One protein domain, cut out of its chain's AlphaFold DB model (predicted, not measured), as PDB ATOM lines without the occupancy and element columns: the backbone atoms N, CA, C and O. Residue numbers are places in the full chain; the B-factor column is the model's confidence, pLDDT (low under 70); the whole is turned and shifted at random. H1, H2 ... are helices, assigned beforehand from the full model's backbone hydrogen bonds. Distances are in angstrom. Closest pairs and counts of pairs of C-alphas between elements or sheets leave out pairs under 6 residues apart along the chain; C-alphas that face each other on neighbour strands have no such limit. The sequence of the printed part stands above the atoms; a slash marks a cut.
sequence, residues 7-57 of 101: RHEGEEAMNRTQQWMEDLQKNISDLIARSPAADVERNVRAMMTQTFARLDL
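Overview. This is residues 7 to 57 of the 101 residues of the protein "Ubiquinone biosynthesis accessory factor UbiK" of Bordetella bronchiseptica 253 (UniProt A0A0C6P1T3). Two helices meet near their ends as a flat, open V, with the long arm H1 first, a tight turn at the corner, and the shorter arm H2 folding back. Most of each arm sticks out: residues 7 to 27 and 42 to 57 stand free. The printed part has 51 residues, with H1 then H2, no named strand, and is all helix. It is extended, with a radius of gyration of the C-alphas of 16.2 A and spans of 45 by 35 by 7 A.

Along the chain. Find C-alpha 9 at (97.835, 207.556, 21.300); from there H1, residues 9 to 34, runs 37.8 A to C-alpha 34 at (110.039, 208.924, 57.022). After a tight link of 2 residues, H2, residues 37 to 52, runs 22.5 A to C-alpha 52 at (128.545, 217.091, 38.888).

Arrangement. Look at Ile 32 and Val 40: H1 and H2 are close but not clearly touching, and these closest C-alphas are 6.6 A apart. The helices run opposite ways at a steep tilt of 53 degrees. Every O i to N i+4 pair is within hydrogen-bond range in H2, and 21 of 22 in H1.

Size, cuts and confidence. The C-alphas of Arg 7 and Ala 38, the two farthest apart, are 47.5 A apart. The printed part has no cut. Mean pLDDT of the printed part is 80.6; look for values under 70 at residues 7 to 12.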
ATOM      1  N   ARG A   7      94.891 209.978  16.596       59.75
ATOM      2  CA  ARG A   7      94.480 210.960  17.630       59.75
ATOM      3  C   ARG A   7      94.356 210.404  19.062       59.75
ATOM      4  O   ARG A   7      94.335 211.202  19.984       59.75
ATOM      5  N   HIS A   8      94.336 209.082  19.260       59.56
ATOM      6  CA  HIS A   8      94.136 208.470  20.590       59.56
ATOM      7  C   HIS A   8      95.429 208.084  21.335       59.56
ATOM      8  O   HIS A   8      95.411 207.937  22.551       59.56
ATOM      9  N   GLU A   9      96.576 207.980  20.655       61.12
ATOM     10  CA  GLU A   9      97.835 207.556  21.300       61.12
ATOM     11  C   GLU A   9      98.473 208.653  22.175       61.12
ATOM     12  O   GLU A   9      99.185 208.355  23.136       61.12
ATOM     13  N   GLY A  10      98.197 209.927  21.873       61.78
ATOM     14  CA  GLY A  10      98.743 211.069  22.614       61.78
ATOM     15  C   GLY A  10      98.143 211.247  24.013       61.78
ATOM     16  O   GLY A  10      98.865 211.598  24.941       61.78
ATOM     17  N   GLU A  11      96.851 210.961  24.191       64.50
ATOM     18  CA  GLU A  11      96.133 211.161  25.463       64.50
ATOM     19  C   GLU A  11      96.509 210.100  26.506       64.50
ATOM     20  O   GLU A  11      96.739 210.418  27.673       64.50
ATOM     21  N   GLU A  12      96.666 208.842  26.086       66.81
ATOM     22  CA  GLU A  12      97.118 207.776  26.981       66.81
ATOM     23  C   GLU A  12      98.584 207.938  27.386       66.81
ATOM     24  O   GLU A  12      98.943 207.661  28.530       66.81
ATOM     25  N   ALA A  13      99.442 208.386  26.462       72.38
ATOM     26  CA  ALA A  13     100.830 208.693  26.782       72.38
ATOM     27  C   ALA A  13     100.905 209.818  27.820       72.38
ATOM     28  O   ALA A  13     101.633 209.687  28.799       72.38
ATOM     29  N   MET A  14     100.092 210.863  27.661       72.88
ATOM     30  CA  MET A  14     100.039 211.988  28.593       72.88
ATOM     31  C   MET A  14      99.504 211.577  29.973       72.88
ATOM     32  O   MET A  14     100.065 211.997  30.980       72.88
ATOM     33  N   ASN A  15      98.508 210.687  30.034       84.50
ATOM     34  CA  ASN A  15      97.987 210.132  31.288       84.50
ATOM     35  C   ASN A  15      99.007 209.204  31.982       84.50
ATOM     36  O   ASN A  15      99.251 209.327  33.178       84.50
ATOM     37  N   ARG A  16      99.708 208.339  31.233       83.31
ATOM     38  CA  ARG A  16     100.822 207.538  31.776       83.31
ATOM     39  C   ARG A  16     101.949 208.425  32.303       83.31
ATOM     40  O   ARG A  16     102.525 208.111  33.341       83.31
ATOM     41  N   THR A  17     102.227 209.542  31.620       82.31
ATOM     42  CA  THR A  17     103.186 210.569  32.050       82.31
ATOM     43  C   THR A  17     102.686 211.396  33.255       82.31
ATOM     44  O   THR A  17     103.479 212.005  33.963       82.31
ATOM     45  N   GLN A  18     101.392 211.411  33.554       86.50
ATOM     46  CA  GLN A  18     100.872 212.029  34.778       86.50
ATOM     47  C   GLN A  18     100.952 211.056  35.958       86.50
ATOM     48  O   GLN A  18     101.488 211.411  37.004       86.50
ATOM     49  N   GLN A  19     100.556 209.799  35.753       87.81
ATOM     50  CA  GLN A  19     100.563 208.763  36.792       87.81
ATOM     51  C   GLN A  19     101.961 208.522  37.382       87.81
ATOM     52  O   GLN A  19     102.121 208.524  38.598       87.81
ATOM     53  N   TRP A  20     103.009 208.415  36.554       88.88
ATOM     54  CA  TRP A  20     104.370 208.255  37.098       88.88
ATOM     55  C   TRP A  20     104.880 209.503  37.843       88.88
ATOM     56  O   TRP A  20     105.689 209.359  38.755       88.88
ATOM     57  N   MET A  21     104.436 210.715  37.474       90.12
ATOM     58  CA  MET A  21     104.808 211.952  38.178       90.12
ATOM     59  C   MET A  21     104.156 211.999  39.557       90.12
ATOM     60  O   MET A  21     104.810 212.362  40.534       90.12
ATOM     61  N   GLU A  22     102.891 211.595  39.639       90.44
ATOM     62  CA  GLU A  22     102.155 211.480  40.897       90.44
ATOM     63  C   GLU A  22     102.791 210.426  41.813       90.44
ATOM     64  O   GLU A  22     103.057 210.701  42.987       90.44
ATOM     65  N   ASP A  23     103.131 209.255  41.269       89.06
ATOM     66  CA  ASP A  23     103.821 208.197  42.010       89.06
ATOM     67  C   ASP A  23     105.218 208.638  42.476       89.06
ATOM     68  O   ASP A  23     105.616 208.372  43.614       89.06
ATOM     69  N   LEU A  24     105.970 209.361  41.640       89.88
ATOM     70  CA  LEU A  24     107.272 209.926  42.000       89.88
ATOM     71  C   LEU A  24     107.144 210.948  43.133       89.88
ATOM     72  O   LEU A  24     107.882 210.876  44.118       89.88
ATOM     73  N   GLN A  25     106.194 211.879  43.021       87.88
ATOM     74  CA  GLN A  25     105.937 212.894  44.038       87.88
ATOM     75  C   GLN A  25     105.569 212.252  45.376       87.88
ATOM     76  O   GLN A  25     106.076 212.666  46.425       87.88
ATOM     77  N   LYS A  26     104.712 211.229  45.344       89.44
ATOM     78  CA  LYS A  26     104.289 210.495  46.533       89.44
ATOM     79  C   LYS A  26     105.464 209.784  47.194       89.44
ATOM     80  O   LYS A  26     105.664 209.941  48.393       89.44
ATOM     81  N   ASN A  27     106.286 209.085  46.416       84.56
ATOM     82  CA  ASN A  27     107.461 208.387  46.934       84.56
ATOM     83  C   ASN A  27     108.501 209.353  47.526       84.56
ATOM     84  O   ASN A  27     109.039 209.085  48.598       84.56
ATOM     85  N   ILE A  28     108.755 210.498  46.883       82.94
ATOM     86  CA  ILE A  28     109.655 211.535  47.418       82.94
ATOM     87  C   ILE A  28     109.105 212.109  48.729       82.94
ATOM     88  O   ILE A  28     109.851 212.262  49.695       82.94
ATOM     89  N   SER A  29     107.802 212.389  48.786       81.94
ATOM     90  CA  SER A  29     107.149 212.921  49.988       81.94
ATOM     91  C   SER A  29     107.192 211.923  51.147       81.94
ATOM     92  O   SER A  29     107.507 212.305  52.271       81.94
ATOM     93  N   ASP A  30     106.955 210.637  50.871       82.50
ATOM     94  CA  ASP A  30     107.051 209.556  51.855       82.50
ATOM     95  C   ASP A  30     108.482 209.390  52.379       82.50
ATOM     96  O   ASP A  30     108.675 209.193  53.577       82.50
ATOM     97  N   LEU A  31     109.494 209.507  51.515       79.12
ATOM     98  CA  LEU A  31     110.899 209.465  51.929       79.12
ATOM     99  C   LEU A  31     111.260 210.654  52.829       79.12
ATOM    100  O   LEU A  31     111.916 210.461  53.849       79.12
ATOM    101  N   ILE A  32     110.790 211.861  52.508       78.44
ATOM    102  CA  ILE A  32     111.003 213.057  53.340       78.44
ATOM    103  C   ILE A  32     110.279 212.937  54.687       78.44
ATOM    104  O   ILE A  32     110.824 213.333  55.711       78.44
ATOM    105  N   ALA A  33     109.070 212.373  54.706       78.94
ATOM    106  CA  ALA A  33     108.289 212.200  55.928       78.94
ATOM    107  C   ALA A  33     108.850 211.106  56.853       78.94
ATOM    108  O   ALA A  33     108.672 211.174  58.070       78.94
ATOM    109  N   ARG A  34     109.503 210.083  56.286       77.81
ATOM    110  CA  ARG A  34     110.039 208.924  57.022       77.81
ATOM    111  C   ARG A  34     111.514 209.070  57.400       77.81
ATOM    112  O   ARG A  34     111.970 208.340  58.277       77.81
ATOM    113  N   SER A  35     112.253 209.984  56.769       71.44
ATOM    114  CA  SER A  35     113.661 210.245  57.078       71.44
ATOM    115  C   SER A  35     113.854 211.557  57.841       71.44
ATOM    116  O   SER A  35     113.170 212.543  57.569       71.44
ATOM    117  N   PRO A  36     114.833 211.625  58.760       78.50
ATOM    118  CA  PRO A  36     115.278 212.894  59.320       78.50
ATOM    119  C   PRO A  36     115.666 213.852  58.189       78.50
ATOM    120  O   PRO A  36     116.393 213.466  57.273       78.50
ATOM    121  N   ALA A  37     115.229 215.112  58.260       78.00
ATOM    122  CA  ALA A  37     115.524 216.117  57.232       78.00
ATOM    123  C   ALA A  37     117.031 216.215  56.900       78.00
ATOM    124  O   ALA A  37     117.402 216.423  55.746       78.00
ATOM    125  N   ALA A  38     117.894 215.976  57.895       77.19
ATOM    126  CA  ALA A  38     119.347 215.947  57.740       77.19
ATOM    127  C   ALA A  38     119.862 214.808  56.830       77.19
ATOM    128  O   ALA A  38     120.814 215.012  56.076       77.19
ATOM    129  N   ASP A  39     119.241 213.624  56.853       83.00
ATOM    130  CA  ASP A  39     119.659 212.482  56.026       83.00
ATOM    131  C   ASP A  39     119.245 212.666  54.563       83.00
ATOM    132  O   ASP A  39     120.003 212.343  53.645       83.00
ATOM    133  N   VAL A  40     118.068 213.257  54.338       84.50
ATOM    134  CA  VAL A  40     117.612 213.651  52.998       84.50
ATOM    135  C   VAL A  40     118.541 214.708  52.416       84.50
ATOM    136  O   VAL A  40     119.017 214.546  51.291       84.50
ATOM    137  N   GLU A  41     118.859 215.754  53.184       82.50
ATOM    138  CA  GLU A  41     119.787 216.800  52.744       82.50
ATOM    139  C   GLU A  41     121.150 216.205  52.367       82.50
ATOM    140  O   GLU A  41     121.702 216.511  51.304       82.50
ATOM    141  N   ARG A  42     121.678 215.300  53.199       85.81
ATOM    142  CA  ARG A  42     122.952 214.621  52.950       85.81
ATOM    143  C   ARG A  42     122.925 213.791  51.664       85.81
ATOM    144  O   ARG A  42     123.869 213.880  50.877       85.81
ATOM    145  N   ASN A  43     121.867 213.017  51.431       85.31
ATOM    146  CA  ASN A  43     121.738 212.166  50.246       85.31
ATOM    147  C   ASN A  43     121.556 212.983  48.960       85.31
ATOM    148  O   ASN A  43     122.198 212.686  47.952       85.31
ATOM    149  N   VAL A  44     120.751 214.050  48.997       87.06
ATOM    150  CA  VAL A  44     120.581 214.969  47.860       87.06
ATOM    151  C   VAL A  44     121.902 215.659  47.528       87.06
ATOM    152  O   VAL A  44     122.302 215.695  46.363       87.06
ATOM    153  N   ARG A  45     122.636 216.134  48.542       86.44
ATOM    154  CA  ARG A  45     123.963 216.738  48.362       86.44
ATOM    155  C   ARG A  45     124.954 215.746  47.752       86.44
ATOM    156  O   ARG A  45     125.647 216.096  46.802       86.44
ATOM    157  N   ALA A  46     124.999 214.509  48.246       88.19
ATOM    158  CA  ALA A  46     125.862 213.464  47.699       88.19
ATOM    159  C   ALA A  46     125.515 213.132  46.236       88.19
ATOM    160  O   ALA A  46     126.412 213.036  45.398       88.19
ATOM    161  N   MET A  47     124.223 213.035  45.905       88.62
ATOM    162  CA  MET A  47     123.750 212.796  44.539       88.62
ATOM    163  C   MET A  47     124.115 213.945  43.591       88.62
ATOM    164  O   MET A  47     124.537 213.693  42.461       88.62
ATOM    165  N   MET A  48     123.986 215.198  44.041       86.69
ATOM    166  CA  MET A  48     124.391 216.375  43.268       86.69
ATOM    167  C   MET A  48     125.896 216.374  43.018       86.69
ATOM    168  O   MET A  48     126.312 216.479  41.869       86.69
ATOM    169  N   THR A  49     126.712 216.154  44.051       84.75
ATOM    170  CA  THR A  49     128.172 216.059  43.911       84.75
ATOM    171  C   THR A  49     128.580 214.937  42.956       84.75
ATOM    172  O   THR A  49     129.411 215.150  42.078       84.75
ATOM    173  N   GLN A  50     127.965 213.755  43.059       86.88
ATOM    174  CA  GLN A  50     128.241 212.629  42.161       86.88
ATOM    175  C   GLN A  50     127.758 212.886  40.725       86.88
ATOM    176  O   GLN A  50     128.327 212.367  39.768       86.88
ATOM    177  N   THR A  51     126.689 213.659  40.550       83.62
ATOM    178  CA  THR A  51     126.211 214.057  39.222       83.62
ATOM    179  C   THR A  51     127.139 215.091  38.602       83.62
ATOM    180  O   THR A  51     127.555 214.896  37.468       83.62
ATOM    181  N   PHE A  52     127.557 216.114  39.350       82.00
ATOM    182  CA  PHE A  52     128.545 217.091  38.888       82.00
ATOM    183  C   PHE A  52     129.903 216.456  38.576       82.00
ATOM    184  O   PHE A  52     130.513 216.823  37.584       82.00
ATOM    185  N   ALA A  53     130.336 215.453  39.344       80.81
ATOM    186  CA  ALA A  53     131.557 214.695  39.058       80.81
ATOM    187  C   ALA A  53     131.468 213.825  37.789       80.81
ATOM    188  O   ALA A  53     132.495 213.404  37.267       80.81
ATOM    189  N   ARG A  54     130.252 213.512  37.318       80.19
ATOM    190  CA  ARG A  54     130.008 212.748  36.082       80.19
ATOM    191  C   ARG A  54     129.734 213.632  34.868       80.19
ATOM    192  O   ARG A  54     129.640 213.106  33.765       80.19
ATOM    193  N   LEU A  55     129.546 214.934  35.063       81.31
ATOM    194  CA  LEU A  55     129.474 215.890  33.969       81.31
ATOM    195  C   LEU A  55     130.910 216.287  33.623       81.31
ATOM    196  O   LEU A  55     131.687 216.596  34.524       81.31
ATOM    197  N   ASP A  56     131.252 216.301  32.335       75.12
ATOM    198  CA  ASP A  56     132.504 216.884  31.837       75.12
ATOM    199  C   ASP A  56     132.428 218.410  31.989       75.12
ATOM    200  O   ASP A  56     132.222 219.159  31.032       75.12
ATOM    201  N   LEU A  57     132.470 218.874  33.238       79.06
ATOM    202  CA  LEU A  57     132.380 220.279  33.584       79.06
ATOM    203  C   LEU A  57     133.665 220.954  33.128       79.06
ATOM    204  O   LEU A  57     134.715 220.814  33.749       79.06
TER     205      LEU A  57